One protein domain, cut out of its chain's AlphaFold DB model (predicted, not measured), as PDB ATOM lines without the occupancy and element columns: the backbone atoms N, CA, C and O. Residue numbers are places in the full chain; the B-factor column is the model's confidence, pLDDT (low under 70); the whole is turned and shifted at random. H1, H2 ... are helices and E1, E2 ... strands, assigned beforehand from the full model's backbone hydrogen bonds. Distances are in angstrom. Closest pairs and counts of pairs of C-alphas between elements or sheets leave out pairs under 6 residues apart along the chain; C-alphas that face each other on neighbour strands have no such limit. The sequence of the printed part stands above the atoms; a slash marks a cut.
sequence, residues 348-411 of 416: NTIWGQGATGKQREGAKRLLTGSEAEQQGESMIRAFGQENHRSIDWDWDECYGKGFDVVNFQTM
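Overview. This is residues 348 to 411 of the 416 residues of the protein "Fe2OG dioxygenase domain-containing protein" of Exophiala dermatitidis (strain ATCC 34100 / CBS 525.76 / NIH/UT8656) (UniProt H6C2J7). One long helix, H1, runs along one side of a loop-rich body; beyond it the chain folds back through short H2 toward the loops after E1. Residues 387 to 392, of which 387 to 388 belong to H1, stick out. The 64 printed residues, under half in named elements, run E1, H1, H2, E2: mixed class, only just compact, close to loose, radius of gyration of the C-alphas 12.4 A, spans 36 by 25 by 22 A.

Along the chain. Find C-alpha 370 at (234.322, 164.728, 211.921); H1, residues 370 to 388, runs 26.8 A to C-alpha 388 at (232.342, 148.003, 191.031). H2 is residues 395 to 398, 5.3 A; E1 is 349 to 352, 10.8 A; E2 is 409 to 411, 6.2 A.

Arrangement. At Ala 382 and Cys 398, the closest C-alphas at 5.8 A, H1 and H2 are close but not clearly touching. E1 and E2 pair with no named strand; residues 349 to 350 of E1 pair antiparallel with 364 to 365. E1 and H1 are apart, as are H1 and E2. H1 has 14 of 15 O i to N i+4 pairs within hydrogen-bond range; H2 is too short for one.

Size, cuts and confidence. Asn 348 and Ile 391 have the C-alphas farthest apart, 36.3 A. The printed part has no cut; the link from E1 to H1 is long, 17 residues. Look for pLDDT under 70 at residues 409 to 411.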
ATOM      1  N   ASN A 348     242.943 177.744 202.475       95.38
ATOM      2  CA  ASN A 348     242.392 176.415 202.731       95.38
ATOM      3  C   ASN A 348     241.005 176.240 202.068       95.38
ATOM      4  O   ASN A 348     240.039 175.846 202.722       95.38
ATOM      5  N   THR A 349     240.880 176.603 200.783       97.69
ATOM      6  CA  THR A 349     239.630 176.468 200.006       97.69
ATOM      7  C   THR A 349     239.771 175.543 198.803       97.69
ATOM      8  O   THR A 349     240.869 175.352 198.288       97.69
ATOM      9  N   ILE A 350     238.643 175.031 198.313       98.31
ATOM     10  CA  ILE A 350     238.512 174.155 197.147       98.31
ATOM     11  C   ILE A 350     237.358 174.617 196.241       98.31
ATOM     12  O   ILE A 350     236.358 175.160 196.719       98.31
ATOM     13  N   TRP A 351     237.504 174.427 194.928       98.56
ATOM     14  CA  TRP A 351     236.446 174.641 193.935       98.56
ATOM     15  C   TRP A 351     236.640 173.774 192.682       98.56
ATOM     16  O   TRP A 351     237.671 173.127 192.505       98.56
ATOM     17  N   GLY A 352     235.654 173.792 191.787       98.31
ATOM     18  CA  GLY A 352     235.698 173.132 190.481       98.31
ATOM     19  C   GLY A 352     234.830 171.876 190.397       98.31
ATOM     20  O   GLY A 352     233.912 171.683 191.195       98.31
ATOM     21  N   GLN A 353     235.100 171.026 189.404       97.88
ATOM     22  CA  GLN A 353     234.236 169.906 189.005       97.88
ATOM     23  C   GLN A 353     233.868 168.986 190.183       97.88
ATOM     24  O   GLN A 353     232.684 168.723 190.413       97.88
ATOM     25  N   GLY A 354     234.870 168.526 190.935       97.62
ATOM     26  CA  GLY A 354     234.717 167.597 192.053       97.62
ATOM     27  C   GLY A 354     234.478 168.251 193.420       97.62
ATOM     28  O   GLY A 354     234.368 167.526 194.407       97.62
ATOM     29  N   ALA A 355     234.414 169.581 193.514       98.19
ATOM     30  CA  ALA A 355     234.039 170.314 194.731       98.19
ATOM     31  C   ALA A 355     232.522 170.564 194.773       98.19
ATOM     32  O   ALA A 355     231.852 170.387 193.753       98.19
ATOM     33  N   THR A 356     231.945 171.004 195.896       98.06
ATOM     34  CA  THR A 356     230.542 171.479 195.883       98.06
ATOM     35  C   THR A 356     230.453 172.873 195.248       98.06
ATOM     36  O   THR A 356     229.556 173.151 194.450       98.06
ATOM     37  N   GLY A 357     231.442 173.735 195.513       97.69
ATOM     38  CA  GLY A 357     231.624 175.019 194.835       97.69
ATOM     39  C   GLY A 357     232.202 174.847 193.429       97.69
ATOM     40  O   GLY A 357     233.404 174.679 193.277       97.69
ATOM     41  N   LYS A 358     231.375 174.906 192.379       97.06
ATOM     42  CA  LYS A 358     231.808 174.576 191.001       97.06
ATOM     43  C   LYS A 358     232.693 175.619 190.298       97.06
ATOM     44  O   LYS A 358     233.250 175.306 189.253       97.06
ATOM     45  N   GLN A 359     232.828 176.830 190.842       96.81
ATOM     46  CA  GLN A 359     233.618 177.941 190.282       96.81
ATOM     47  C   GLN A 359     234.396 178.664 191.391       96.81
ATOM     48  O   GLN A 359     234.046 178.525 192.565       96.81
ATOM     49  N   ARG A 360     235.432 179.441 191.037       95.75
ATOM     50  CA  ARG A 360     236.348 180.084 192.005       95.75
ATOM     51  C   ARG A 360     235.624 181.062 192.935       95.75
ATOM     52  O   ARG A 360     235.918 181.127 194.122       95.75
ATOM     53  N   GLU A 361     234.626 181.758 192.408       96.44
ATOM     54  CA  GLU A 361     233.767 182.718 193.108       96.44
ATOM     55  C   GLU A 361     232.837 182.025 194.121       96.44
ATOM     56  O   GLU A 361     232.362 182.649 195.065       96.44
ATOM     57  N   GLY A 362     232.585 180.725 193.930       96.69
ATOM     58  CA  GLY A 362     231.787 179.873 194.812       96.69
ATOM     59  C   GLY A 362     232.613 178.925 195.685       96.69
ATOM     60  O   GLY A 362     232.035 177.982 196.236       96.69
ATOM     61  N   ALA A 363     233.933 179.131 195.779       97.69
ATOM     62  CA  ALA A 363     234.854 178.258 196.502       97.69
ATOM     63  C   ALA A 363     234.454 178.054 197.973       97.69
ATOM     64  O   ALA A 363     233.926 178.948 198.640       97.69
ATOM     65  N   LYS A 364     234.721 176.853 198.486       98.19
ATOM     66  CA  LYS A 364     234.381 176.433 199.852       98.19
ATOM     67  C   LYS A 364     235.643 176.272 200.676       98.19
ATOM     68  O   LYS A 364     236.657 175.849 200.132       98.19
ATOM     69  N   ARG A 365     235.598 176.576 201.977       97.62
ATOM     70  CA  ARG A 365     236.661 176.140 202.902       97.62
ATOM     71  C   ARG A 365     236.695 174.608 202.896       97.62
ATOM     72  O   ARG A 365     235.638 173.981 202.883       97.62
ATOM     73  N   LEU A 366     237.892 174.032 202.898       96.50
ATOM     74  CA  LEU A 366     238.088 172.598 203.081       96.50
ATOM     75  C   LEU A 366     237.588 172.194 204.472       96.50
ATOM     76  O   LEU A 366     237.895 172.873 205.457       96.50
ATOM     77  N   LEU A 367     236.823 171.103 204.546       94.50
ATOM     78  CA  LEU A 367     236.293 170.587 205.809       94.50
ATOM     79  C   LEU A 367     237.418 170.102 206.738       94.50
ATOM     80  O   LEU A 367     238.477 169.660 206.287       94.50
ATOM     81  N   THR A 368     237.155 170.117 208.047       91.12
ATOM     82  CA  THR A 368     238.079 169.634 209.088       91.12
ATOM     83  C   THR A 368     237.339 168.867 210.183       91.12
ATOM     84  O   THR A 368     236.215 169.227 210.523       91.12
ATOM     85  N   GLY A 369     237.980 167.864 210.792       91.31
ATOM     86  CA  GLY A 369     237.381 167.059 211.864       91.31
ATOM     87  C   GLY A 369     236.312 166.085 211.358       91.31
ATOM     88  O   GLY A 369     236.374 165.628 210.219       91.31
ATOM     89  N   SER A 370     235.312 165.784 212.187       91.38
ATOM     90  CA  SER A 370     234.322 164.728 211.921       91.38
ATOM     91  C   SER A 370     233.486 164.927 210.649       91.38
ATOM     92  O   SER A 370     233.094 163.946 210.019       91.38
ATOM     93  N   GLU A 371     233.249 166.169 210.214       92.06
ATOM     94  CA  GLU A 371     232.592 166.452 208.927       92.06
ATOM     95  C   GLU A 371     233.477 166.055 207.732       92.06
ATOM     96  O   GLU A 371     232.989 165.504 206.744       92.06
ATOM     97  N   ALA A 372     234.793 166.278 207.840       92.12
ATOM     98  CA  ALA A 372     235.767 165.856 206.836       92.12
ATOM     99  C   ALA A 372     235.912 164.332 206.793       92.12
ATOM    100  O   ALA A 372     235.990 163.762 205.710       92.12
ATOM    101  N   GLU A 373     235.899 163.672 207.953       90.81
ATOM    102  CA  GLU A 373     235.937 162.209 208.063       90.81
ATOM    103  C   GLU A 373     234.717 161.580 207.370       90.81
ATOM    104  O   GLU A 373     234.876 160.772 206.456       90.81
ATOM    105  N   GLN A 374     233.500 162.028 207.701       92.50
ATOM    106  CA  GLN A 374     232.255 161.528 207.096       92.50
ATOM    107  C   GLN A 374     232.175 161.793 205.583       92.50
ATOM    108  O   GLN A 374     231.718 160.941 204.810       92.50
ATOM    109  N   GLN A 375     232.629 162.966 205.129       93.94
ATOM    110  CA  GLN A 375     232.662 163.278 203.701       93.94
ATOM    111  C   GLN A 375     233.777 162.505 202.973       93.94
ATOM    112  O   GLN A 375     233.579 162.083 201.832       93.94
ATOM    113  N   GLY A 376     234.909 162.254 203.635       93.25
ATOM    114  CA  GLY A 376     236.006 161.418 203.151       93.25
ATOM    115  C   GLY A 376     235.582 159.963 202.973       93.25
ATOM    116  O   GLY A 376     235.742 159.410 201.888       93.25
ATOM    117  N   GLU A 377     234.929 159.361 203.971       92.00
ATOM    118  CA  GLU A 377     234.321 158.027 203.851       92.00
ATOM    119  C   GLU A 377     233.305 157.956 202.703       92.00
ATOM    120  O   GLU A 377     233.285 156.986 201.939       92.00
ATOM    121  N   SER A 378     232.488 158.999 202.538       93.88
ATOM    122  CA  SER A 378     231.517 159.100 201.442       93.88
ATOM    123  C   SER A 378     232.201 159.167 200.069       93.88
ATOM    124  O   SER A 378     231.782 158.479 199.136       93.88
ATOM    125  N   MET A 379     233.294 159.923 199.950       95.00
ATOM    126  CA  MET A 379     234.111 160.012 198.738       95.00
ATOM    127  C   MET A 379     234.840 158.689 198.446       95.00
ATOM    128  O   MET A 379     234.842 158.232 197.307       95.00
ATOM    129  N   ILE A 380     235.375 158.009 199.467       92.25
ATOM    130  CA  ILE A 380     235.978 156.670 199.353       92.25
ATOM    131  C   ILE A 380     234.935 155.637 198.914       92.25
ATOM    132  O   ILE A 380     235.221 154.803 198.053       92.25
ATOM    133  N   ARG A 381     233.703 155.709 199.435       92.06
ATOM    134  CA  ARG A 381     232.583 154.873 198.979       92.06
ATOM    135  C   ARG A 381     232.245 155.140 197.510       92.06
ATOM    136  O   ARG A 381     232.047 154.177 196.774       92.06
ATOM    137  N   ALA A 382     232.239 156.396 197.064       93.81
ATOM    138  CA  ALA A 382     232.007 156.752 195.661       93.81
ATOM    139  C   ALA A 382     233.163 156.294 194.737       93.81
ATOM    140  O   ALA A 382     232.910 155.655 193.715       93.81
ATOM    141  N   PHE A 383     234.429 156.462 195.150       93.38
ATOM    142  CA  PHE A 383     235.591 155.841 194.489       93.38
ATOM    143  C   PHE A 383     235.464 154.307 194.426       93.38
ATOM    144  O   PHE A 383     235.899 153.683 193.455       93.38
ATOM    145  N   GLY A 384     234.877 153.689 195.452       89.69
ATOM    146  CA  GLY A 384     234.538 152.270 195.475       89.69
ATOM    147  C   GLY A 384     233.473 151.911 194.438       89.69
ATOM    148  O   GLY A 384     233.647 150.929 193.716       89.69
ATOM    149  N   GLN A 385     232.415 152.713 194.310       89.94
ATOM    150  CA  GLN A 385     231.355 152.504 193.321       89.94
ATOM    151  C   GLN A 385     231.898 152.560 191.886       89.94
ATOM    152  O   GLN A 385     231.636 151.627 191.142       89.94
ATOM    153  N   GLU A 386     232.757 153.515 191.523       91.19
ATOM    154  CA  GLU A 386     233.374 153.611 190.178       91.19
ATOM    155  C   GLU A 386     234.242 152.388 189.788       91.19
ATOM    156  O   GLU A 386     234.546 152.158 188.615       91.19
ATOM    157  N   ASN A 387     234.678 151.585 190.767       85.69
ATOM    158  CA  ASN A 387     235.394 150.329 190.515       85.69
ATOM    159  C   ASN A 387     234.459 149.115 190.360       85.69
ATOM    160  O   ASN A 387     234.857 148.139 189.724       85.69
ATOM    161  N   HIS A 388     233.258 149.152 190.947       82.94
ATOM    162  CA  HIS A 388     232.342 148.003 191.031       82.94
ATOM    163  C   HIS A 388     231.095 148.148 190.154       82.94
ATOM    164  O   HIS A 388     230.652 147.158 189.581       82.94
ATOM    165  N   ARG A 389     230.558 149.359 190.006       81.94
ATOM    166  CA  ARG A 389     229.558 149.745 189.006       81.94
ATOM    167  C   ARG A 389     230.334 150.122 187.747       81.94
ATOM    168  O   ARG A 389     231.174 151.016 187.797       81.94
ATOM    169  N   SER A 390     230.124 149.395 186.652       79.00
ATOM    170  CA  SER A 390     230.806 149.675 185.375       79.00
ATOM    171  C   SER A 390     229.805 150.224 184.370       79.00
ATOM    172  O   SER A 390     229.897 151.381 183.968       79.00
ATOM    173  N   ILE A 391     228.822 149.398 184.006       79.25
ATOM    174  CA  ILE A 391     227.790 149.706 183.009       79.25
ATOM    175  C   ILE A 391     226.781 150.711 183.570       79.25
ATOM    176  O   ILE A 391     226.436 151.672 182.889       79.25
ATOM    177  N   ASP A 392     226.379 150.508 184.823       83.50
ATOM    178  CA  ASP A 392     225.416 151.288 185.603       83.50
ATOM    179  C   ASP A 392     226.062 152.450 186.385       83.50
ATOM    180  O   ASP A 392     225.507 152.929 187.371       83.50
ATOM    181  N   TRP A 393     227.263 152.874 185.983       88.25
ATOM    182  CA  TRP A 393     227.971 154.000 186.589       88.25
ATOM    183  C   TRP A 393     227.408 155.342 186.108       88.25
ATOM    184  O   TRP A 393     227.567 155.693 184.936       88.25
ATOM    185  N   ASP A 394     226.831 156.112 187.029       91.81
ATOM    186  CA  ASP A 394     226.439 157.505 186.816       91.81
ATOM    187  C   ASP A 394     227.391 158.444 187.585       91.81
ATOM    188  O   ASP A 394     227.488 158.423 188.815       91.81
ATOM    189  N   TRP A 395     228.124 159.274 186.837       95.06
ATOM    190  CA  TRP A 395     229.061 160.254 187.392       95.06
ATOM    191  C   TRP A 395     228.328 161.385 188.132       95.06
ATOM    192  O   TRP A 395     228.806 161.861 189.161       95.06
ATOM    193  N   ASP A 396     227.172 161.822 187.635       95.50
ATOM    194  CA  ASP A 396     226.402 162.924 188.209       95.50
ATOM    195  C   ASP A 396     225.648 162.483 189.480       95.50
ATOM    196  O   ASP A 396     225.576 163.259 190.437       95.50
ATOM    197  N   GLU A 397     225.204 161.221 189.557       94.31
ATOM    198  CA  GLU A 397     224.711 160.597 190.800       94.31
ATOM    199  C   GLU A 397     225.817 160.537 191.873       94.31
ATOM    200  O   GLU A 397     225.637 161.025 192.995       94.31
ATOM    201  N   CYS A 398     226.964 159.937 191.533       93.56
ATOM    202  CA  CYS A 398     227.993 159.561 192.505       93.56
ATOM    203  C   CYS A 398     228.965 160.699 192.866       93.56
ATOM    204  O   CYS A 398     229.435 160.761 194.004       93.56
ATOM    205  N   TYR A 399     229.281 161.592 191.922       96.50
ATOM    206  CA  TYR A 399     230.256 162.682 192.078       96.50
ATOM    207  C   TYR A 399     229.675 164.082 191.819       96.50
ATOM    208  O   TYR A 399     230.275 165.064 192.258       96.50
ATOM    209  N   GLY A 400     228.512 164.217 191.168       95.94
ATOM    210  CA  GLY A 400     227.964 165.515 190.741       95.94
ATOM    211  C   GLY A 400     227.771 166.533 191.871       95.94
ATOM    212  O   GLY A 400     228.062 167.718 191.694       95.94
ATOM    213  N   LYS A 401     227.395 166.073 193.072       96.25
ATOM    214  CA  LYS A 401     227.310 166.909 194.289       96.25
ATOM    215  C   LYS A 401     228.664 167.501 194.706       96.25
ATOM    216  O   LYS A 401     228.705 168.633 195.177       96.25
ATOM    217  N   GLY A 402     229.754 166.776 194.460       97.25
ATOM    218  CA  GLY A 402     231.115 167.126 194.859       97.25
ATOM    219  C   GLY A 402     231.420 166.896 196.341       97.25
ATOM    220  O   GLY A 402     230.541 166.585 197.144       97.25
ATOM    221  N   PHE A 403     232.696 167.061 196.683       97.56
ATOM    222  CA  PHE A 403     233.249 166.907 198.027       97.56
ATOM    223  C   PHE A 403     234.242 168.047 198.279       97.56
ATOM    224  O   PHE A 403     235.123 168.287 197.451       97.56
ATOM    225  N   ASP A 404     234.147 168.704 199.427       97.25
ATOM    226  CA  ASP A 404     235.015 169.801 199.862       97.25
ATOM    227  C   ASP A 404     236.086 169.313 200.861       97.25
ATOM    228  O   ASP A 404     236.416 169.977 201.843       97.25
ATOM    229  N   VAL A 405     236.632 168.118 200.616       94.50
ATOM    230  CA  VAL A 405     237.653 167.468 201.449       94.50
ATOM    231  C   VAL A 405     238.764 166.853 200.586       94.50
ATOM    232  O   VAL A 405     238.551 166.472 199.428       94.50
ATOM    233  N   VAL A 406     239.970 166.762 201.151       90.00
ATOM    234  CA  VAL A 406     241.133 166.086 200.557       90.00
ATOM    235  C   VAL A 406     241.257 164.687 201.161       90.00
ATOM    236  O   VAL A 406     241.167 164.528 202.372       90.00
ATOM    237  N   ASN A 407     241.461 163.666 200.325       76.69
ATOM    238  CA  ASN A 407     241.381 162.262 200.749       76.69
ATOM    239  C   ASN A 407     242.643 161.712 201.448       76.69
ATOM    240  O   ASN A 407     242.706 160.523 201.733       76.69
ATOM    241  N   PHE A 408     243.672 162.539 201.623       70.12
ATOM    242  CA  PHE A 408     245.039 162.104 201.906       70.12
ATOM    243  C   PHE A 408     245.798 163.140 202.736       70.12
ATOM    244  O   PHE A 408     245.519 164.340 202.662       70.12
ATOM    245  N   GLN A 409     246.828 162.698 203.459       67.75
ATOM    246  CA  GLN A 409     247.836 163.607 204.007       67.75
ATOM    247  C   GLN A 409     248.846 163.979 202.911       67.75
ATOM    248  O   GLN A 409     249.298 163.121 202.154       67.75
ATOM    249  N   THR A 410     249.190 165.265 202.783       63.59
ATOM    250  CA  THR A 410     250.182 165.707 201.787       63.59
ATOM    251  C   THR A 410     251.585 165.547 202.359       63.59
ATOM    252  O   THR A 410     251.990 166.329 203.221       63.59
ATOM    253  N   MET A 411     252.333 164.560 201.870       66.94
ATOM    254  CA  MET A 411     253.722 164.368 202.272       66.94
ATOM    255  C   MET A 411     254.637 165.316 201.499       66.94
ATOM    256  O   MET A 411     254.682 165.324 200.265       66.94
TER     257      MET A 411